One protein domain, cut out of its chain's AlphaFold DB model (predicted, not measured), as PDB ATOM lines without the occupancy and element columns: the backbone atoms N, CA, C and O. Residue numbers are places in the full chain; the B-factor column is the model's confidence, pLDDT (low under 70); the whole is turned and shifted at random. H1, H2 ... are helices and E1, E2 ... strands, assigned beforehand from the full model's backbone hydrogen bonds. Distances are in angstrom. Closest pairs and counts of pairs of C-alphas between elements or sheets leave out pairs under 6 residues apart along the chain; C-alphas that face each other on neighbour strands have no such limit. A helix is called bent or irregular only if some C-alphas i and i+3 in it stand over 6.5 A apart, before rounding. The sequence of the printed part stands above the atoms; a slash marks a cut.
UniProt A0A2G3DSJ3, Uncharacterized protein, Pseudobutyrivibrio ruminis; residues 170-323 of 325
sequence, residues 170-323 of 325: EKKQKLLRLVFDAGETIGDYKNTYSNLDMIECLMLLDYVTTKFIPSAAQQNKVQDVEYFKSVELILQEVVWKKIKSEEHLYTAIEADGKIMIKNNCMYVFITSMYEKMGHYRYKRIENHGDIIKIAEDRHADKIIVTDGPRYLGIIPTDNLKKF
ATOM      1  N   GLU A 170       2.015  60.358 -35.728       94.69
ATOM      2  CA  GLU A 170       1.015  60.968 -36.610       94.69
ATOM      3  C   GLU A 170       1.133  60.400 -38.030       94.69
ATOM      4  O   GLU A 170       0.141  59.963 -38.630       94.69
ATOM      5  N   LYS A 171       2.359  60.354 -38.554       93.94
ATOM      6  CA  LYS A 171       2.706  59.776 -39.850       93.94
ATOM      7  C   LYS A 171       2.359  58.294 -39.884       93.94
ATOM      8  O   LYS A 171       1.700  57.840 -40.818       93.94
ATOM      9  N   LYS A 172       2.685  57.555 -38.825       94.81
ATOM     10  CA  LYS A 172       2.322  56.145 -38.662       94.81
ATOM     11  C   LYS A 172       0.816  55.915 -38.757       94.81
ATOM     12  O   LYS A 172       0.386  55.031 -39.493       94.81
ATOM     13  N   GLN A 173      -0.003  56.713 -38.068       94.50
ATOM     14  CA  GLN A 173      -1.463  56.585 -38.154       94.50
ATOM     15  C   GLN A 173      -1.989  56.870 -39.567       94.50
ATOM     16  O   GLN A 173      -2.896  56.178 -40.028       94.50
ATOM     17  N   LYS A 174      -1.419  57.854 -40.277       94.31
ATOM     18  CA  LYS A 174      -1.774  58.138 -41.680       94.31
ATOM     19  C   LYS A 174      -1.422  56.967 -42.596       94.31
ATOM     20  O   LYS A 174      -2.265  56.543 -43.379       94.31
ATOM     21  N   LEU A 175      -0.220  56.414 -42.454       95.44
ATOM     22  CA  LEU A 175       0.241  55.267 -43.235       95.44
ATOM     23  C   LEU A 175      -0.660  54.048 -43.019       95.44
ATOM     24  O   LEU A 175      -1.104  53.442 -43.987       95.44
ATOM     25  N   LEU A 176      -0.998  53.716 -41.770       95.25
ATOM     26  CA  LEU A 176      -1.848  52.557 -41.475       95.25
ATOM     27  C   LEU A 176      -3.244  52.655 -42.109       95.25
ATOM     28  O   LEU A 176      -3.828  51.624 -42.434       95.25
ATOM     29  N   ARG A 177      -3.768  53.866 -42.341       93.44
ATOM     30  CA  ARG A 177      -5.027  54.055 -43.084       93.44
ATOM     31  C   ARG A 177      -4.897  53.709 -44.564       93.44
ATOM     32  O   ARG A 177      -5.838  53.173 -45.130       93.44
ATOM     33  N   LEU A 178      -3.723  53.902 -45.172       93.50
ATOM     34  CA  LEU A 178      -3.469  53.509 -46.567       93.50
ATOM     35  C   LEU A 178      -3.569  51.997 -46.787       93.50
ATOM     36  O   LEU A 178      -3.678  51.551 -47.923       93.50
ATOM     37  N   VAL A 179      -3.528  51.182 -45.731       91.38
ATOM     38  CA  VAL A 179      -3.821  49.752 -45.876       91.38
ATOM     39  C   VAL A 179      -5.259  49.529 -46.322       91.38
ATOM     40  O   VAL A 179      -5.484  48.573 -47.040       91.38
ATOM     41  N   PHE A 180      -6.187  50.407 -45.936       88.75
ATOM     42  CA  PHE A 180      -7.617  50.310 -46.236       88.75
ATOM     43  C   PHE A 180      -8.049  51.248 -47.369       88.75
ATOM     44  O   PHE A 180      -8.931  50.910 -48.153       88.75
ATOM     45  N   ASP A 181      -7.390  52.405 -47.474       86.00
ATOM     46  CA  ASP A 181      -7.852  53.540 -48.277       86.00
ATOM     47  C   ASP A 181      -6.961  53.826 -49.505       86.00
ATOM     48  O   ASP A 181      -7.087  54.880 -50.128       86.00
ATOM     49  N   ALA A 182      -6.034  52.930 -49.874       73.69
ATOM     50  CA  ALA A 182      -5.117  53.161 -51.003       73.69
ATOM     51  C   ALA A 182      -5.766  53.059 -52.399       73.69
ATOM     52  O   ALA A 182      -5.096  53.342 -53.394       73.69
ATOM     53  N   GLY A 183      -7.042  52.670 -52.486       78.44
ATOM     54  CA  GLY A 183      -7.826  52.632 -53.723       78.44
ATOM     55  C   GLY A 183      -8.769  51.432 -53.803       78.44
ATOM     56  O   GLY A 183      -9.039  50.777 -52.796       78.44
ATOM     57  N   GLU A 184      -9.259  51.134 -55.008       78.94
ATOM     58  CA  GLU A 184     -10.184  50.013 -55.260       78.94
ATOM     59  C   GLU A 184      -9.516  48.863 -56.028       78.94
ATOM     60  O   GLU A 184      -9.979  47.722 -55.976       78.94
ATOM     61  N   THR A 185      -8.413  49.136 -56.731       85.94
ATOM     62  CA  THR A 185      -7.726  48.155 -57.578       85.94
ATOM     63  C   THR A 185      -6.306  47.860 -57.101       85.94
ATOM     64  O   THR A 185      -5.642  48.700 -56.501       85.94
ATOM     65  N   ILE A 186      -5.770  46.689 -57.464       83.81
ATOM     66  CA  ILE A 186      -4.356  46.333 -57.223       83.81
ATOM     67  C   ILE A 186      -3.401  47.412 -57.775       83.81
ATOM     68  O   ILE A 186      -2.358  47.682 -57.178       83.81
ATOM     69  N   GLY A 187      -3.756  48.036 -58.906       86.00
ATOM     70  CA  GLY A 187      -2.971  49.105 -59.524       86.00
ATOM     71  C   GLY A 187      -2.873  50.354 -58.647       86.00
ATOM     72  O   GLY A 187      -1.781  50.906 -58.511       86.00
ATOM     73  N   ASP A 188      -3.972  50.745 -58.001       89.31
ATOM     74  CA  ASP A 188      -4.018  51.914 -57.113       89.31
ATOM     75  C   ASP A 188      -3.135  51.703 -55.883       89.31
ATOM     76  O   ASP A 188      -2.300  52.549 -55.559       89.31
ATOM     77  N   TYR A 189      -3.232  50.525 -55.258       90.50
ATOM     78  CA  TYR A 189      -2.391  50.146 -54.119       90.50
ATOM     79  C   TYR A 189      -0.909  50.166 -54.492       90.50
ATOM     80  O   TYR A 189      -0.086  50.750 -53.788       90.50
ATOM     81  N   LYS A 190      -0.559  49.572 -55.637       91.12
ATOM     82  CA  LYS A 190       0.822  49.536 -56.119       91.12
ATOM     83  C   LYS A 190       1.372  50.932 -56.396       91.12
ATOM     84  O   LYS A 190       2.515  51.203 -56.033       91.12
ATOM     85  N   ASN A 191       0.582  51.806 -57.020       91.94
ATOM     86  CA  ASN A 191       0.976  53.189 -57.277       91.94
ATOM     87  C   ASN A 191       1.162  53.962 -55.964       91.94
ATOM     88  O   ASN A 191       2.208  54.572 -55.751       91.94
ATOM     89  N   THR A 192       0.194  53.860 -55.051       94.12
ATOM     90  CA  THR A 192       0.244  54.493 -53.727       94.12
ATOM     91  C   THR A 192       1.497  54.084 -52.963       94.12
ATOM     92  O   THR A 192       2.281  54.945 -52.573       94.12
ATOM     93  N   TYR A 193       1.747  52.782 -52.809       95.31
ATOM     94  CA  TYR A 193       2.907  52.297 -52.059       95.31
ATOM     95  C   TYR A 193       4.238  52.569 -52.762       95.31
ATOM     96  O   TYR A 193       5.246  52.764 -52.094       95.31
ATOM     97  N   SER A 194       4.275  52.634 -54.096       93.56
ATOM     98  CA  SER A 194       5.513  52.970 -54.816       93.56
ATOM     99  C   SER A 194       6.002  54.392 -54.519       93.56
ATOM    100  O   SER A 194       7.217  54.611 -54.522       93.56
ATOM    101  N   ASN A 195       5.083  55.317 -54.215       94.12
ATOM    102  CA  ASN A 195       5.378  56.711 -53.863       94.12
ATOM    103  C   ASN A 195       5.795  56.912 -52.396       94.12
ATOM    104  O   ASN A 195       6.237  58.004 -52.048       94.12
ATOM    105  N   LEU A 196       5.659  55.886 -51.553       95.06
ATOM    106  CA  LEU A 196       6.163  55.900 -50.182       95.06
ATOM    107  C   LEU A 196       7.682  55.678 -50.161       95.06
ATOM    108  O   LEU A 196       8.246  55.076 -51.080       95.06
ATOM    109  N   ASP A 197       8.364  56.135 -49.120       92.44
ATOM    110  CA  ASP A 197       9.762  55.784 -48.879       92.44
ATOM    111  C   ASP A 197       9.906  54.302 -48.458       92.44
ATOM    112  O   ASP A 197       8.931  53.593 -48.188       92.44
ATOM    113  N   MET A 198      11.135  53.774 -48.471       91.44
ATOM    114  CA  MET A 198      11.371  52.360 -48.152       91.44
ATOM    115  C   MET A 198      10.968  52.009 -46.713       91.44
ATOM    116  O   MET A 198      10.465  50.909 -46.476       91.44
ATOM    117  N   ILE A 199      11.160  52.928 -45.767       92.19
ATOM    118  CA  ILE A 199      10.914  52.711 -44.338       92.19
ATOM    119  C   ILE A 199       9.414  52.665 -44.068       92.19
ATOM    120  O   ILE A 199       8.937  51.783 -43.356       92.19
ATOM    121  N   GLU A 200       8.652  53.545 -44.708       95.31
ATOM    122  CA  GLU A 200       7.192  53.534 -44.699       95.31
ATOM    123  C   GLU A 200       6.640  52.212 -45.243       95.31
ATOM    124  O   GLU A 200       5.782  51.592 -44.609       95.31
ATOM    125  N   CYS A 201       7.153  51.737 -46.385       95.56
ATOM    126  CA  CYS A 201       6.736  50.453 -46.948       95.56
ATOM    127  C   CYS A 201       7.084  49.271 -46.032       95.56
ATOM    128  O   CYS A 201       6.259  48.372 -45.866       95.56
ATOM    129  N   LEU A 202       8.282  49.261 -45.436       95.06
ATOM    130  CA  LEU A 202       8.715  48.221 -44.496       95.06
ATOM    131  C   LEU A 202       7.841  48.193 -43.241       95.06
ATOM    132  O   LEU A 202       7.420  47.117 -42.817       95.06
ATOM    133  N   MET A 203       7.508  49.367 -42.701       95.50
ATOM    134  CA  MET A 203       6.610  49.499 -41.557       95.50
ATOM    135  C   MET A 203       5.209  48.968 -41.887       95.50
ATOM    136  O   MET A 203       4.630  48.222 -41.097       95.50
ATOM    137  N   LEU A 204       4.654  49.330 -43.049       96.31
ATOM    138  CA  LEU A 204       3.349  48.830 -43.485       96.31
ATOM    139  C   LEU A 204       3.352  47.315 -43.659       96.31
ATOM    140  O   LEU A 204       2.444  46.644 -43.168       96.31
ATOM    141  N   LEU A 205       4.379  46.779 -44.321       95.75
ATOM    142  CA  LEU A 205       4.527  45.345 -44.525       95.75
ATOM    143  C   LEU A 205       4.584  44.606 -43.184       95.75
ATOM    144  O   LEU A 205       3.816  43.671 -42.973       95.75
ATOM    145  N   ASP A 206       5.409  45.077 -42.247       94.75
ATOM    146  CA  ASP A 206       5.490  44.502 -40.905       94.75
ATOM    147  C   ASP A 206       4.138  44.495 -40.184       94.75
ATOM    148  O   ASP A 206       3.727  43.469 -39.639       94.75
ATOM    149  N   TYR A 207       3.412  45.614 -40.205       95.38
ATOM    150  CA  TYR A 207       2.102  45.709 -39.563       95.38
ATOM    151  C   TYR A 207       1.077  44.759 -40.186       95.38
ATOM    152  O   TYR A 207       0.334  44.084 -39.463       95.38
ATOM    153  N   VAL A 208       1.042  44.667 -41.516       95.62
ATOM    154  CA  VAL A 208       0.138  43.752 -42.219       95.62
ATOM    155  C   VAL A 208       0.465  42.300 -41.853       95.62
ATOM    156  O   VAL A 208      -0.426  41.565 -41.414       95.62
ATOM    157  N   THR A 209       1.740  41.915 -41.941       93.88
ATOM    158  CA  THR A 209       2.227  40.553 -41.676       93.88
ATOM    159  C   THR A 209       2.063  40.141 -40.211       93.88
ATOM    160  O   THR A 209       1.636  39.022 -39.922       93.88
ATOM    161  N   THR A 210       2.401  41.013 -39.259       93.75
ATOM    162  CA  THR A 210       2.507  40.640 -37.836       93.75
ATOM    163  C   THR A 210       1.290  41.017 -36.997       93.75
ATOM    164  O   THR A 210       1.112  40.459 -35.910       93.75
ATOM    165  N   LYS A 211       0.436  41.938 -37.470       95.19
ATOM    166  CA  LYS A 211      -0.754  42.400 -36.734       95.19
ATOM    167  C   LYS A 211      -2.054  42.126 -37.475       95.19
ATOM    168  O   LYS A 211      -2.927  41.482 -36.898       95.19
ATOM    169  N   PHE A 212      -2.211  42.591 -38.714       95.81
ATOM    170  CA  PHE A 212      -3.515  42.544 -39.388       95.81
ATOM    171  C   PHE A 212      -3.918  41.133 -39.816       95.81
ATOM    172  O   PHE A 212      -4.993  40.682 -39.419       95.81
ATOM    173  N   ILE A 213      -3.045  40.404 -40.522       95.38
ATOM    174  CA  ILE A 213      -3.321  39.013 -40.917       95.38
ATOM    175  C   ILE A 213      -3.585  38.130 -39.680       95.38
ATOM    176  O   ILE A 213      -4.629  37.469 -39.645       95.38
ATOM    177  N   PRO A 214      -2.729  38.125 -38.631       96.31
ATOM    178  CA  PRO A 214      -2.975  37.302 -37.448       96.31
ATOM    179  C   PRO A 214      -4.247  37.689 -36.689       96.31
ATOM    180  O   PRO A 214      -4.979  36.803 -36.252       96.31
ATOM    181  N   SER A 215      -4.546  38.986 -36.551       96.19
ATOM    182  CA  SER A 215      -5.757  39.458 -35.864       96.19
ATOM    183  C   SER A 215      -7.033  39.044 -36.604       96.19
ATOM    184  O   SER A 215      -7.969  38.537 -35.983       96.19
ATOM    185  N   ALA A 216      -7.059  39.181 -37.934       95.00
ATOM    186  CA  ALA A 216      -8.176  38.727 -38.761       95.00
ATOM    187  C   ALA A 216      -8.371  37.204 -38.675       95.00
ATOM    188  O   ALA A 216      -9.499  36.732 -38.512       95.00
ATOM    189  N   ALA A 217      -7.275  36.437 -38.701       95.12
ATOM    190  CA  ALA A 217      -7.307  34.983 -38.565       95.12
ATOM    191  C   ALA A 217      -7.832  34.538 -37.190       95.12
ATOM    192  O   ALA A 217      -8.692  33.664 -37.118       95.12
ATOM    193  N   GLN A 218      -7.384  35.173 -36.101       96.38
ATOM    194  CA  GLN A 218      -7.880  34.905 -34.743       96.38
ATOM    195  C   GLN A 218      -9.376  35.208 -34.591       96.38
ATOM    196  O   GLN A 218     -10.073  34.536 -33.834       96.38
ATOM    197  N   GLN A 219      -9.879  36.197 -35.330       95.62
ATOM    198  CA  GLN A 219     -11.300  36.549 -35.377       95.62
ATOM    199  C   GLN A 219     -12.104  35.699 -36.379       95.62
ATOM    200  O   GLN A 219     -13.295  35.948 -36.554       95.62
ATOM    201  N   ASN A 220     -11.485  34.709 -37.037       93.44
ATOM    202  CA  ASN A 220     -12.082  33.883 -38.094       93.44
ATOM    203  C   ASN A 220     -12.680  34.693 -39.265       93.44
ATOM    204  O   ASN A 220     -13.635  34.259 -39.913       93.44
ATOM    205  N   LYS A 221     -12.117  35.871 -39.567       94.25
ATOM    206  CA  LYS A 221     -12.540  36.719 -40.690       94.25
ATOM    207  C   LYS A 221     -11.778  36.341 -41.958       94.25
ATOM    208  O   LYS A 221     -10.752  36.930 -42.281       94.25
ATOM    209  N   VAL A 222     -12.274  35.329 -42.667       93.12
ATOM    210  CA  VAL A 222     -11.598  34.760 -43.850       93.12
ATOM    211  C   VAL A 222     -11.382  35.801 -44.955       93.12
ATOM    212  O   VAL A 222     -10.281  35.890 -45.489       93.12
ATOM    213  N   GLN A 223     -12.391  36.630 -45.246       93.00
ATOM    214  CA  GLN A 223     -12.297  37.674 -46.277       93.00
ATOM    215  C   GLN A 223     -11.229  38.726 -45.939       93.00
ATOM    216  O   GLN A 223     -10.416  39.069 -46.793       93.00
ATOM    217  N   ASP A 224     -11.164  39.168 -44.679       92.94
ATOM    218  CA  ASP A 224     -10.133  40.103 -44.212       92.94
ATOM    219  C   ASP A 224      -8.728  39.489 -44.338       92.94
ATOM    220  O   ASP A 224      -7.788  40.166 -44.747       92.94
ATOM    221  N   VAL A 225      -8.565  38.194 -44.035       94.44
ATOM    222  CA  VAL A 225      -7.278  37.493 -44.198       94.44
ATOM    223  C   VAL A 225      -6.841  37.467 -45.665       94.44
ATOM    224  O   VAL A 225      -5.675  37.738 -45.952       94.44
ATOM    225  N   GLU A 226      -7.741  37.140 -46.592       94.06
ATOM    226  CA  GLU A 226      -7.445  37.126 -48.033       94.06
ATOM    227  C   GLU A 226      -7.093  38.522 -48.557       94.06
ATOM    228  O   GLU A 226      -6.123  38.686 -49.309       94.06
ATOM    229  N   TYR A 227      -7.828  39.537 -48.103       93.50
ATOM    230  CA  TYR A 227      -7.550  40.933 -48.407       93.50
ATOM    231  C   TYR A 227      -6.156  41.349 -47.921       93.50
ATOM    232  O   TYR A 227      -5.325  41.777 -48.723       93.50
ATOM    233  N   PHE A 228      -5.846  41.147 -46.638       94.69
ATOM    234  CA  PHE A 228      -4.551  41.543 -46.086       94.69
ATOM    235  C   PHE A 228      -3.383  40.753 -46.683       94.69
ATOM    236  O   PHE A 228      -2.315  41.327 -46.875       94.69
ATOM    237  N   LYS A 229      -3.566  39.478 -47.051       93.38
ATOM    238  CA  LYS A 229      -2.553  38.720 -47.811       93.38
ATOM    239  C   LYS A 229      -2.305  39.297 -49.204       93.38
ATOM    240  O   LYS A 229      -1.176  39.265 -49.691       93.38
ATOM    241  N   SER A 230      -3.339  39.832 -49.850       92.31
ATOM    242  CA  SER A 230      -3.191  40.514 -51.141       92.31
ATOM    243  C   SER A 230      -2.411  41.821 -50.979       92.31
ATOM    244  O   SER A 230      -1.487  42.079 -51.748       92.31
ATOM    245  N   VAL A 231      -2.717  42.600 -49.936       93.88
ATOM    246  CA  VAL A 231      -1.963  43.818 -49.589       93.88
ATOM    247  C   VAL A 231      -0.505  43.495 -49.246       93.88
ATOM    248  O   VAL A 231       0.398  44.151 -49.761       93.88
ATOM    249  N   GLU A 232      -0.263  42.461 -48.436       94.31
ATOM    250  CA  GLU A 232       1.078  41.969 -48.096       94.31
ATOM    251  C   GLU A 232       1.889  41.661 -49.359       94.31
ATOM    252  O   GLU A 232       3.027  42.107 -49.480       94.31
ATOM    253  N   LEU A 233       1.301  40.956 -50.331       92.81
ATOM    254  CA  LEU A 233       1.979  40.610 -51.579       92.81
ATOM    255  C   LEU A 233       2.364  41.854 -52.400       92.81
ATOM    256  O   LEU A 233       3.467  41.910 -52.946       92.81
ATOM    257  N   ILE A 234       1.481  42.855 -52.476       93.12
ATOM    258  CA  ILE A 234       1.753  44.116 -53.186       93.12
ATOM    259  C   ILE A 234       2.874  44.890 -52.480       93.12
ATOM    260  O   ILE A 234       3.816  45.341 -53.134       93.12
ATOM    261  N   LEU A 235       2.803  45.019 -51.150       94.00
ATOM    262  CA  LEU A 235       3.838  45.678 -50.349       94.00
ATOM    263  C   LEU A 235       5.187  44.973 -50.492       94.00
ATOM    264  O   LEU A 235       6.191  45.645 -50.703       94.00
ATOM    265  N   GLN A 236       5.218  43.638 -50.451       92.62
ATOM    266  CA  GLN A 236       6.440  42.863 -50.676       92.62
ATOM    267  C   GLN A 236       7.052  43.150 -52.048       92.62
ATOM    268  O   GLN A 236       8.261  43.352 -52.128       92.62
ATOM    269  N   GLU A 237       6.247  43.224 -53.116       91.06
ATOM    270  CA  GLU A 237       6.754  43.568 -54.451       91.06
ATOM    271  C   GLU A 237       7.415  44.958 -54.458       91.06
ATOM    272  O   GLU A 237       8.507  45.136 -55.002       91.06
ATOM    273  N   VAL A 238       6.760  45.951 -53.850       92.88
ATOM    274  CA  VAL A 238       7.246  47.338 -53.801       92.88
ATOM    275  C   VAL A 238       8.506  47.458 -52.944       92.88
ATOM    276  O   VAL A 238       9.499  48.026 -53.401       92.88
ATOM    277  N   VAL A 239       8.498  46.889 -51.737       92.44
ATOM    278  CA  VAL A 239       9.664  46.843 -50.841       92.44
ATOM    279  C   VAL A 239      10.838  46.176 -51.544       92.44
ATOM    280  O   VAL A 239      11.945  46.704 -51.533       92.44
ATOM    281  N   TRP A 240      10.602  45.048 -52.216       88.31
ATOM    282  CA  TRP A 240      11.660  44.318 -52.902       88.31
ATOM    283  C   TRP A 240      12.296  45.123 -54.037       88.31
ATOM    284  O   TRP A 240      13.512  45.080 -54.218       88.31
ATOM    285  N   LYS A 241      11.505  45.910 -54.778       88.94
ATOM    286  CA  LYS A 241      12.044  46.844 -55.780       88.94
ATOM    287  C   LYS A 241      12.923  47.920 -55.152       88.94
ATOM    288  O   LYS A 241      13.980  48.200 -55.705       88.94
ATOM    289  N   LYS A 242      12.513  48.478 -54.009       90.00
ATOM    290  CA  LYS A 242      13.283  49.503 -53.286       90.00
ATOM    291  C   LYS A 242      14.593  48.936 -52.727       90.00
ATOM    292  O   LYS A 242      15.640  49.534 -52.932       90.00
ATOM    293  N   ILE A 243      14.560  47.733 -52.151       87.06
ATOM    294  CA  ILE A 243      15.767  47.007 -51.716       87.06
ATOM    295  C   ILE A 243      16.691  46.746 -52.908       87.06
ATOM    296  O   ILE A 243      17.887  46.981 -52.824       87.06
ATOM    297  N   LYS A 244      16.154  46.319 -54.056       83.75
ATOM    298  CA  LYS A 244      16.961  46.107 -55.266       83.75
ATOM    299  C   LYS A 244      17.657  47.375 -55.776       83.75
ATOM    300  O   LYS A 244      18.641  47.234 -56.496       83.75
ATOM    301  N   SER A 245      17.158  48.564 -55.448       83.44
ATOM    302  CA  SER A 245      17.788  49.842 -55.797       83.44
ATOM    303  C   SER A 245      18.683  50.420 -54.698       83.44
ATOM    304  O   SER A 245      19.303  51.448 -54.935       83.44
ATOM    305  N   GLU A 246      18.745  49.798 -53.520       84.69
ATOM    306  CA  GLU A 246      19.515  50.306 -52.382       84.69
ATOM    307  C   GLU A 246      21.013  50.041 -52.577       84.69
ATOM    308  O   GLU A 246      21.431  48.901 -52.763       84.69
ATOM    309  N   GLU A 247      21.846  51.079 -52.534       78.19
ATOM    310  CA  GLU A 247      23.288  50.947 -52.798       78.19
ATOM    311  C   GLU A 247      24.052  50.365 -51.598       78.19
ATOM    312  O   GLU A 247      25.155  49.804 -51.735       78.19
ATOM    313  N   HIS A 248      23.457  50.486 -50.411       77.50
ATOM    314  CA  HIS A 248      24.069  50.180 -49.127       77.50
ATOM    315  C   HIS A 248      23.366  49.027 -48.409       77.50
ATOM    316  O   HIS A 248      22.846  49.182 -47.307       77.50
ATOM    317  N   LEU A 249      23.413  47.834 -49.013       85.31
ATOM    318  CA  LEU A 249      22.944  46.602 -48.381       85.31
ATOM    319  C   LEU A 249      24.077  45.761 -47.803       85.31
ATOM    320  O   LEU A 249      25.033  45.389 -48.489       85.31
ATOM    321  N   TYR A 250      23.916  45.382 -46.540       86.06
ATOM    322  CA  TYR A 250      24.840  44.513 -45.823       86.06
ATOM    323  C   TYR A 250      24.091  43.383 -45.129       86.06
ATOM    324  O   TYR A 250      22.886  43.437 -44.902       86.06
ATOM    325  N   THR A 251      24.815  42.338 -44.756       88.00
ATOM    326  CA  THR A 251      24.302  41.257 -43.916       88.00
ATOM    327  C   THR A 251      25.334  40.871 -42.870       88.00
ATOM    328  O   THR A 251      26.537  41.057 -43.074       88.00
ATOM    329  N   ALA A 252      24.871  40.345 -41.739       86.25
ATOM    330  CA  ALA A 252      25.756  39.828 -40.707       86.25
ATOM    331  C   ALA A 252      26.351  38.487 -41.154       86.25
ATOM    332  O   ALA A 252      25.658  37.647 -41.734       86.25
ATOM    333  N   ILE A 253      27.629  38.266 -40.852       86.75
ATOM    334  CA  ILE A 253      28.328  37.007 -41.121       86.75
ATOM    335  C   ILE A 253      28.891  36.395 -39.838       86.75
ATOM    336  O   ILE A 253      29.270  37.086 -38.890       86.75
ATOM    337  N   GLU A 254      28.942  35.070 -39.817       85.44
ATOM    338  CA  GLU A 254      29.595  34.264 -38.795       85.44
ATOM    339  C   GLU A 254      31.131  34.354 -38.918       85.44
ATOM    340  O   GLU A 254      31.688  34.900 -39.877       85.44
ATOM    341  N   ALA A 255      31.852  33.816 -37.930       84.56
ATOM    342  CA  ALA A 255      33.315  33.857 -37.903       84.56
ATOM    343  C   ALA A 255      33.968  33.140 -39.103       84.56
ATOM    344  O   ALA A 255      35.070  33.516 -39.503       84.56
ATOM    345  N   ASP A 256      33.280  32.147 -39.675       84.56
ATOM    346  CA  ASP A 256      33.696  31.388 -40.860       84.56
ATOM    347  C   ASP A 256      33.353  32.089 -42.192       84.56
ATOM    348  O   ASP A 256      33.650  31.562 -43.263       84.56
ATOM    349  N   GLY A 257      32.743  33.278 -42.134       81.31
ATOM    350  CA  GLY A 257      32.371  34.083 -43.295       81.31
ATOM    351  C   GLY A 257      31.013  33.739 -43.912       81.31
ATOM    352  O   GLY A 257      30.616  34.390 -44.883       81.31
ATOM    353  N   LYS A 258      30.276  32.757 -43.377       83.94
ATOM    354  CA  LYS A 258      28.912  32.457 -43.835       83.94
ATOM    355  C   LYS A 258      27.921  33.488 -43.324       83.94
ATOM    356  O   LYS A 258      28.081  34.038 -42.242       83.94
ATOM    357  N   ILE A 259      26.855  33.711 -44.084       86.69
ATOM    358  CA  ILE A 259      25.777  34.624 -43.692       86.69
ATOM    359  C   ILE A 259      25.056  34.075 -42.472       86.69
ATOM    360  O   ILE A 259      24.650  32.914 -42.464       86.69
ATOM    361  N   MET A 260      24.910  34.919 -41.458       87.62
ATOM    362  CA  MET A 260      24.292  34.578 -40.190       87.62
ATOM    363  C   MET A 260      22.781  34.423 -40.360       87.62
ATOM    364  O   MET A 260      22.094  35.361 -40.763       87.62
ATOM    365  N   ILE A 261      22.266  33.253 -39.976       88.75
ATOM    366  CA  ILE A 261      20.832  33.004 -39.804       88.75
ATOM    367  C   ILE A 261      20.575  32.734 -38.327       88.75
ATOM    368  O   ILE A 261      21.214  31.868 -37.728       88.75
ATOM    369  N   LYS A 262      19.627  33.454 -37.728       87.44
ATOM    370  CA  LYS A 262      19.240  33.266 -36.325       87.44
ATOM    371  C   LYS A 262      17.726  33.228 -36.226       87.44
ATOM    372  O   LYS A 262      17.066  34.113 -36.753       87.44
ATOM    373  N   ASN A 263      17.179  32.216 -35.552       88.88
ATOM    374  CA  ASN A 263      15.729  31.996 -35.438       88.88
ATOM    375  C   ASN A 263      15.016  31.957 -36.806       88.88
ATOM    376  O   ASN A 263      13.964  32.568 -36.969       88.88
ATOM    377  N   ASN A 264      15.624  31.287 -37.792       89.62
ATOM    378  CA  ASN A 264      15.173  31.242 -39.190       89.62
ATOM    379  C   ASN A 264      15.051  32.622 -39.868       89.62
ATOM    380  O   ASN A 264      14.354  32.763 -40.870       89.62
ATOM    381  N   CYS A 265      15.734  33.642 -39.343       90.94
ATOM    382  CA  CYS A 265      15.775  34.977 -39.923       90.94
ATOM    383  C   CYS A 265      17.157  35.285 -40.503       90.94
ATOM    384  O   CYS A 265      18.174  35.129 -39.819       90.94
ATOM    385  N   MET A 266      17.176  35.786 -41.738       90.88
ATOM    386  CA  MET A 266      18.322  36.492 -42.313       90.88
ATOM    387  C   MET A 266      18.228  37.974 -41.950       90.88
ATOM    388  O   MET A 266      17.146  38.546 -42.017       90.88
ATOM    389  N   TYR A 267      19.346  38.608 -41.595       89.50
ATOM    390  CA  TYR A 267      19.384  40.035 -41.259       89.50
ATOM    391  C   TYR A 267      20.018  40.827 -42.399       89.50
ATOM    392  O   TYR A 267      21.141  40.524 -42.815       89.50
ATOM    393  N   VAL A 268      19.296  41.830 -42.893       90.00
ATOM    394  CA  VAL A 268      19.739  42.751 -43.942       90.00
ATOM    395  C   VAL A 268      19.767  44.163 -43.371       90.00
ATOM    396  O   VAL A 268      18.762  44.662 -42.867       90.00
ATOM    397  N   PHE A 269      20.933  44.791 -43.453       87.69
ATOM    398  CA  PHE A 269      21.193  46.143 -42.987       87.69
ATOM    399  C   PHE A 269      21.134  47.091 -44.179       87.69
ATOM    400  O   PHE A 269      21.807  46.841 -45.179       87.69
ATOM    401  N   ILE A 270      20.351  48.161 -44.065       85.38
ATOM    402  CA  ILE A 270      20.156  49.174 -45.125       85.38
ATOM    403  C   ILE A 270      21.046  50.409 -44.933       85.38
ATOM    404  O   ILE A 270      20.709  51.518 -45.334       85.38
ATOM    405  N   THR A 271      22.152  50.239 -44.216       78.38
ATOM    406  CA  THR A 271      23.117  51.300 -43.951       78.38
ATOM    407  C   THR A 271      24.477  50.709 -43.613       78.38
ATOM    408  O   THR A 271      24.582  49.635 -43.017       78.38
ATOM    409  N   SER A 272      25.532  51.429 -43.985       71.31
ATOM    410  CA  SER A 272      26.922  51.116 -43.645       71.31
ATOM    411  C   SER A 272      27.319  51.610 -42.250       71.31
ATOM    412  O   SER A 272      28.367  51.215 -41.740       71.31
ATOM    413  N   MET A 273      26.487  52.444 -41.606       69.25
ATOM    414  CA  MET A 273      26.842  53.151 -40.369       69.25
ATOM    415  C   MET A 273      27.321  52.214 -39.248       69.25
ATOM    416  O   MET A 273      28.256  52.539 -38.515       69.25
ATOM    417  N   TYR A 274      26.737  51.019 -39.151       66.69
ATOM    418  CA  TYR A 274      26.992  50.074 -38.060       66.69
ATOM    419  C   TYR A 274      28.086  49.050 -38.355       66.69
ATOM    420  O   TYR A 274      28.441  48.274 -37.462       66.69
ATOM    421  N   GLU A 275      28.678  49.079 -39.554       64.56
ATOM    422  CA  GLU A 275      29.825  48.233 -39.900       64.56
ATOM    423  C   GLU A 275      30.976  48.429 -38.899       64.56
ATOM    424  O   GLU A 275      31.647  47.474 -38.502       64.56
ATOM    425  N   LYS A 276      31.154  49.665 -38.419       60.44
ATOM    426  CA  LYS A 276      32.274  50.063 -37.555       60.44
ATOM    427  C   LYS A 276      31.970  50.060 -36.060       60.44
ATOM    428  O   LYS A 276      32.881  50.252 -35.263       60.44
ATOM    429  N   MET A 277      30.731  49.780 -35.657       62.09
ATOM    430  CA  MET A 277      30.362  49.704 -34.235       62.09
ATOM    431  C   MET A 277      30.708  48.342 -33.595       62.09
ATOM    432  O   MET A 277      30.490  48.135 -32.407       62.09
ATOM    433  N   GLY A 278      31.279  47.402 -34.364       56.88
ATOM    434  CA  GLY A 278      31.999  46.234 -33.831       56.88
ATOM    435  C   GLY A 278      31.145  45.098 -33.255       56.88
ATOM    436  O   GLY A 278      31.698  44.145 -32.709       56.88
ATOM    437  N   HIS A 279      29.816  45.156 -33.372       63.66
ATOM    438  CA  HIS A 279      28.932  44.124 -32.813       63.66
ATOM    439  C   HIS A 279      28.882  42.829 -33.636       63.66
ATOM    440  O   HIS A 279      28.727  41.748 -33.067       63.66
ATOM    441  N   TYR A 280      29.043  42.924 -34.957       70.00
ATOM    442  CA  TYR A 280      29.047  41.789 -35.876       70.00
ATOM    443  C   TYR A 280      30.128  41.971 -36.938       70.00
ATOM    444  O   TYR A 280      30.627  43.073 -37.159       70.00
ATOM    445  N   ARG A 281      30.490  40.877 -37.611       78.69
ATOM    446  CA  ARG A 281      31.153  40.977 -38.910       78.69
ATOM    447  C   ARG A 281      30.072  41.197 -39.955       78.69
ATOM    448  O   ARG A 281      29.029  40.548 -39.895       78.69
ATOM    449  N   TYR A 282      30.337  42.073 -40.911       82.25
ATOM    450  CA  TYR A 282      29.390  42.411 -41.962       82.25
ATOM    451  C   TYR A 282      29.957  42.040 -43.325       82.25
ATOM    452  O   TYR A 282      31.170  42.024 -43.534       82.25
ATOM    453  N   LYS A 283      29.061  41.726 -44.255       83.75
ATOM    454  CA  LYS A 283      29.377  41.529 -45.665       83.75
ATOM    455  C   LYS A 283      28.437  42.383 -46.496       83.75
ATOM    456  O   LYS A 283      27.223  42.288 -46.325       83.75
ATOM    457  N   ARG A 284      28.996  43.181 -47.407       84.38
ATOM    458  CA  ARG A 284      28.210  43.894 -48.415       84.38
ATOM    459  C   ARG A 284      27.557  42.896 -49.369       84.38
ATOM    460  O   ARG A 284      28.183  41.919 -49.782       84.38
ATOM    461  N   ILE A 285      26.302  43.143 -49.710       82.44
ATOM    462  CA  ILE A 285      25.571  42.375 -50.713       82.44
ATOM    463  C   ILE A 285      25.768  43.084 -52.054       82.44
ATOM    464  O   ILE A 285      25.235  44.164 -52.266       82.44
ATOM    465  N   GLU A 286      26.556  42.491 -52.948       75.19
ATOM    466  CA  GLU A 286      26.837  43.078 -54.270       75.19
ATOM    467  C   GLU A 286      25.731  42.788 -55.291       75.19
ATOM    468  O   GLU A 286      25.486  43.585 -56.191       75.19
ATOM    469  N   ASN A 287      25.050  41.648 -55.150       77.50
ATOM    470  CA  ASN A 287      23.941  41.255 -56.006       77.50
ATOM    471  C   ASN A 287      22.694  41.003 -55.160       77.50
ATOM    472  O   ASN A 287      22.609  40.034 -54.407       77.50
ATOM    473  N   HIS A 288      21.691  41.864 -55.306       73.75
ATOM    474  CA  HIS A 288      20.452  41.791 -54.528       73.75
ATOM    475  C   HIS A 288      19.628  40.528 -54.826       73.75
ATOM    476  O   HIS A 288      18.855  40.083 -53.978       73.75
ATOM    477  N   GLY A 289      19.829  39.899 -55.992       69.50
ATOM    478  CA  GLY A 289      19.264  38.584 -56.306       69.50
ATOM    479  C   GLY A 289      19.801  37.462 -55.409       69.50
ATOM    480  O   GLY A 289      19.089  36.485 -55.167       69.50
ATOM    481  N   ASP A 290      21.004  37.623 -54.846       73.81
ATOM    482  CA  ASP A 290      21.604  36.622 -53.964       73.81
ATOM    483  C   ASP A 290      20.892  36.552 -52.616       73.81
ATOM    484  O   ASP A 290      20.876  35.487 -52.015       73.81
ATOM    485  N   ILE A 291      20.258  37.628 -52.137       80.25
ATOM    486  CA  ILE A 291      19.579  37.635 -50.830       80.25
ATOM    487  C   ILE A 291      18.508  36.542 -50.769       80.25
ATOM    488  O   ILE A 291      18.454  35.798 -49.791       80.25
ATOM    489  N   ILE A 292      17.680  36.410 -51.814       79.50
ATOM    490  CA  ILE A 292      16.633  35.380 -51.835       79.50
ATOM    491  C   ILE A 292      17.264  33.994 -51.930       79.50
ATOM    492  O   ILE A 292      16.890  33.096 -51.184       79.50
ATOM    493  N   LYS A 293      18.272  33.830 -52.791       81.75
ATOM    494  CA  LYS A 293      18.983  32.558 -52.935       81.75
ATOM    495  C   LYS A 293      19.643  32.118 -51.624       81.75
ATOM    496  O   LYS A 293      19.522  30.967 -51.234       81.75
ATOM    497  N   ILE A 294      20.289  33.040 -50.917       81.50
ATOM    498  CA  ILE A 294      20.910  32.811 -49.610       81.50
ATOM    499  C   ILE A 294      19.853  32.427 -48.579       81.50
ATOM    500  O   ILE A 294      20.062  31.476 -47.825       81.50
ATOM    501  N   ALA A 295      18.742  33.169 -48.527       85.00
ATOM    502  CA  ALA A 295      17.647  32.871 -47.620       85.00
ATOM    503  C   ALA A 295      17.108  31.452 -47.867       85.00
ATOM    504  O   ALA A 295      16.887  30.713 -46.915       85.00
ATOM    505  N   GLU A 296      16.992  31.027 -49.125       82.69
ATOM    506  CA  GLU A 296      16.581  29.668 -49.486       82.69
ATOM    507  C   GLU A 296      17.622  28.605 -49.116       82.69
ATOM    508  O   GLU A 296      17.298  27.661 -48.394       82.69
ATOM    509  N   ASP A 297      18.869  28.776 -49.564       83.88
ATOM    510  CA  ASP A 297      19.973  27.832 -49.349       83.88
ATOM    511  C   ASP A 297      20.239  27.599 -47.853       83.88
ATOM    512  O   ASP A 297      20.709  26.535 -47.445       83.88
ATOM    513  N   ARG A 298      19.942  28.602 -47.020       84.62
ATOM    514  CA  ARG A 298      20.110  28.548 -45.565       84.62
ATOM    515  C   ARG A 298      18.808  28.371 -44.779       84.62
ATOM    516  O   ARG A 298      18.865  28.436 -43.551       84.62
ATOM    517  N   HIS A 299      17.685  28.108 -45.449       86.25
ATOM    518  CA  HIS A 299      16.372  27.869 -44.836       86.25
ATOM    519  C   HIS A 299      15.905  28.991 -43.889       86.25
ATOM    520  O   HIS A 299      15.425  28.739 -42.784       86.25
ATOM    521  N   ALA A 300      16.075  30.245 -44.304       89.31
ATOM    522  CA  ALA A 300      15.462  31.386 -43.643       89.31
ATOM    523  C   ALA A 300      14.005  31.554 -44.109       89.31
ATOM    524  O   ALA A 300      13.721  31.683 -45.302       89.31
ATOM    525  N   ASP A 301      13.087  31.621 -43.150       89.69
ATOM    526  CA  ASP A 301      11.656  31.842 -43.394       89.69
ATOM    527  C   ASP A 301      11.360  33.336 -43.615       89.69
ATOM    528  O   ASP A 301      10.339  33.735 -44.181       89.69
ATOM    529  N   LYS A 302      12.248  34.194 -43.102       90.88
ATOM    530  CA  LYS A 302      12.054  35.639 -42.986       90.88
ATOM    531  C   LYS A 302      13.355  36.388 -43.235       90.88
ATOM    532  O   LYS A 302      14.427  35.971 -42.790       90.88
ATOM    533  N   ILE A 303      13.241  37.545 -43.872       91.38
ATOM    534  CA  ILE A 303      14.296  38.555 -43.917       91.38
ATOM    535  C   ILE A 303      13.896  39.678 -42.970       91.38
ATOM    536  O   ILE A 303      12.822  40.262 -43.102       91.38
ATOM    537  N   ILE A 304      14.759  39.966 -42.010       91.75
ATOM    538  CA  ILE A 304      14.637  41.095 -41.100       91.75
ATOM    539  C   ILE A 304      15.443  42.241 -41.685       91.75
ATOM    540  O   ILE A 304      16.662  42.134 -41.824       91.75
ATOM    541  N   VAL A 305      14.757  43.330 -42.011       91.56
ATOM    542  CA  VAL A 305      15.397  44.567 -42.443       91.56
ATOM    543  C   VAL A 305      15.606  45.452 -41.222       91.56
ATOM    544  O   VAL A 305      14.705  45.634 -40.399       91.56
ATOM    545  N   THR A 306      16.821  45.961 -41.066       88.00
ATOM    546  CA  THR A 306      17.251  46.707 -39.886       88.00
ATOM    547  C   THR A 306      18.188  47.839 -40.290       88.00
ATOM    548  O   THR A 306      18.903  47.731 -41.285       88.00
ATOM    549  N   ASP A 307      18.194  48.934 -39.537       81.31
ATOM    550  CA  ASP A 307      19.297  49.895 -39.599       81.31
ATOM    551  C   ASP A 307      20.472  49.428 -38.730       81.31
ATOM    552  O   ASP A 307      21.589  49.834 -38.972       81.31
ATOM    553  N   GLY A 308      20.254  48.516 -37.781       79.44
ATOM    554  CA  GLY A 308      21.219  48.007 -36.814       79.44
ATOM    555  C   GLY A 308      20.595  47.985 -35.413       79.44
ATOM    556  O   GLY A 308      20.269  46.903 -34.918       79.44
ATOM    557  N   PRO A 309      20.379  49.144 -34.764       75.69
ATOM    558  CA  PRO A 309      19.732  49.238 -33.457       75.69
ATOM    559  C   PRO A 309      18.235  48.952 -33.509       75.69
ATOM    560  O   PRO A 309      17.677  48.470 -32.521       75.69
ATOM    561  N   ARG A 310      17.569  49.258 -34.631       81.75
ATOM    562  CA  ARG A 310      16.128  49.086 -34.786       81.75
ATOM    563  C   ARG A 310      15.779  48.018 -35.792       81.75
ATOM    564  O   ARG A 310      16.333  47.893 -36.882       81.75
ATOM    565  N   TYR A 311      14.740  47.293 -35.429       87.75
ATOM    566  CA  TYR A 311      13.947  46.530 -36.365       87.75
ATOM    567  C   TYR A 311      13.112  47.489 -37.227       87.75
ATOM    568  O   TYR A 311      12.334  48.266 -36.675       87.75
ATOM    569  N   LEU A 312      13.279  47.436 -38.552       89.69
ATOM    570  CA  LEU A 312      12.533  48.284 -39.491       89.69
ATOM    571  C   LEU A 312      11.368  47.541 -40.144       89.69
ATOM    572  O   LEU A 312      10.341  48.143 -40.442       89.69
ATOM    573  N   GLY A 313      11.512  46.234 -40.355       91.19
ATOM    574  CA  GLY A 313      10.426  45.410 -40.861       91.19
ATOM    575  C   GLY A 313      10.842  43.985 -41.189       91.19
ATOM    576  O   GLY A 313      12.016  43.610 -41.112       91.19
ATOM    577  N   ILE A 314       9.848  43.187 -41.571       91.81
ATOM    578  CA  ILE A 314      10.006  41.783 -41.930       91.81
ATOM    579  C   ILE A 314       9.468  41.525 -43.321       91.81
ATOM    580  O   ILE A 314       8.410  42.016 -43.702       91.81
ATOM    581  N   ILE A 315      10.192  40.699 -44.061       91.12
ATOM    582  CA  ILE A 315       9.802  40.242 -45.383       91.12
ATOM    583  C   ILE A 315       9.733  38.713 -45.335       91.12
ATOM    584  O   ILE A 315      10.774  38.055 -45.247       91.12
ATOM    585  N   PRO A 316       8.524  38.128 -45.346       89.00
ATOM    586  CA  PRO A 316       8.338  36.693 -45.542       89.00
ATOM    587  C   PRO A 316       8.992  36.211 -46.843       89.00
ATOM    588  O   PRO A 316       8.825  36.840 -47.889       89.00
ATOM    589  N   THR A 317       9.715  35.090 -46.803       86.69
ATOM    590  CA  THR A 317      10.429  34.579 -47.989       86.69
ATOM    591  C   THR A 317       9.525  33.816 -48.957       86.69
ATOM    592  O   THR A 317       9.811  33.785 -50.154       86.69
ATOM    593  N   ASP A 318       8.391  33.291 -48.481       81.12
ATOM    594  CA  ASP A 318       7.475  32.418 -49.236       81.12
ATOM    595  C   ASP A 318       7.022  32.997 -50.587       81.12
ATOM    596  O   ASP A 318       6.810  32.274 -51.562       81.12
ATOM    597  N   ASN A 319       6.879  34.320 -50.661       75.44
ATOM    598  CA  ASN A 319       6.402  35.021 -51.850       75.44
ATOM    599  C   ASN A 319       7.522  35.655 -52.681       75.44
ATOM    600  O   ASN A 319       7.269  36.037 -53.824       75.44
ATOM    601  N   LEU A 320       8.752  35.743 -52.164       73.69
ATOM    602  CA  LEU A 320       9.838  36.472 -52.827       73.69
ATOM    603  C   LEU A 320      10.232  35.870 -54.179       73.69
ATOM    604  O   LEU A 320      10.613  36.601 -55.092       73.69
ATOM    605  N   LYS A 321      10.037  34.557 -54.351       68.25
ATOM    606  CA  LYS A 321      10.258  33.842 -55.620       68.25
ATOM    607  C   LYS A 321       9.453  34.416 -56.784       68.25
ATOM    608  O   LYS A 321       9.898  34.356 -57.927       68.25
ATOM    609  N   LYS A 322       8.285  35.002 -56.503       71.31
ATOM    610  CA  LYS A 322       7.406  35.610 -57.515       71.31
ATOM    611  C   LYS A 322       7.985  36.901 -58.101       71.31
ATOM    612  O   LYS A 322       7.470  37.378 -59.103       71.31
ATOM    613  N   PHE A 323       9.040  37.455 -57.497       69.19
ATOM    614  CA  PHE A 323       9.628  38.751 -57.858       69.19
ATOM    615  C   PHE A 323      11.070  38.645 -58.396       69.19
ATOM    616  O   PHE A 323      11.774  39.657 -58.515       69.19
TER     617      PHE A 323
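AT A GLANCE: This is residues 170 to 323 of the 325 residues of an uncharacterized protein of Pseudobutyrivibrio ruminis (UniProt A0A2G3DSJ3). A long helical hairpin, H3 and H4, makes one end of an elongated body, with H1 and H2 packed on it, and a strongly twisted five-stranded sheet makes the other end. Edge strand E5 stands beside H3, H6 covers part of one face of the sheet, and small H5 lies by the far edge strand E3. The printed part has 154 residues with seven named helices and five strands, along the chain H1 H2 H3 H4 E1 E2 H5 E3 H6 E4 E5 H7; the mixed sheet runs E3 E1 E2 E4 E5. The class is mixed, helices and strands; the whole is compact, radius of gyration of the C-alphas 16.0 A, spanning 48 by 29 by 27 A.

IN THESE COORDINATES: Find C-alpha 170 at (1.015, 60.968, -36.610), where H1, residues 170 to 181, begins. H2 holds 186 to 194, H3 198 to 218 over 29.2 A, and H4 222 to 244 over 32.8 A, ending at (16.961, 46.107, -55.266). Next come E1, 250 to 253; E2, 265 to 269; H5, 273 to 277; E3, 281 to 284; H6, 289 to 297; E4, 302 to 306; E5, 311 to 316, 14.6 A long; and H7, 320 to 323. H3 and H5 are only just irregular: C-alphas 210 and 213 are 6.8 A apart, 273 and 276 6.9 A.

HOW THE PARTS SIT: Start at the hub, H4: it touches H3 at a shallow tilt of 21 degrees, opposite ways, a hairpin, closest C-alphas Ile 213 and Val 225, 5.4 A. H2 touches residues 231 to 238 of H4, closest C-alphas Ser 194 and Val 238, 6.0 A. H1 touches H3 at a steep tilt of 60 degrees, closest C-alphas Leu 176 and Leu 204, 6.7 A. H7 touches H4, closest C-alphas Glu 237 and Phe 323, 6.6 A. H3 is on the sheet at the sheet's level, height 0.1 A; the closest C-alphas of H3 and E5 are Leu 202 and Gly 313, 4.9 A. H6 is on the sheet at a height of 9.9 A, over E2 and along the strands, 19 degrees to E2 on the local plane. H4 and H5 only graze the sheet. Look for N 303 and O 315, 2.9 A, in antiparallel hairpin E4 and E5; N 266 and O 302, 2.9 A, in parallel E2 and E4; N 250 and O 269, 2.9 A, in antiparallel hairpin E1 and E2; and N 253 and O 281, 2.8 A, in antiparallel E3 and E1. E2, H5, E3 and E3, H6, E4 are split strand-helix-strand units, same-way strands with others between them, each with a right-handed crossover. Every O i to N i+4 pair is within hydrogen-bond range in H2 and H4, but 5 of 8 in H1, 15 of 17 in H3, 4 of 5 in H6 and 0 of 1 in H5, where 1 of 2 O i to N i+3 pairs is; H7 is too short for an i+4 pair.

THE WHOLE: The two farthest C-alphas, those of Glu 184 and Asp 256, are 49.8 A apart. The printed part has no cut, and its one long link is the 11 residues from E1 to E2. Mean pLDDT of the printed part is 86.8; residues 273 to 279, 289, 321 and 323 are under 70.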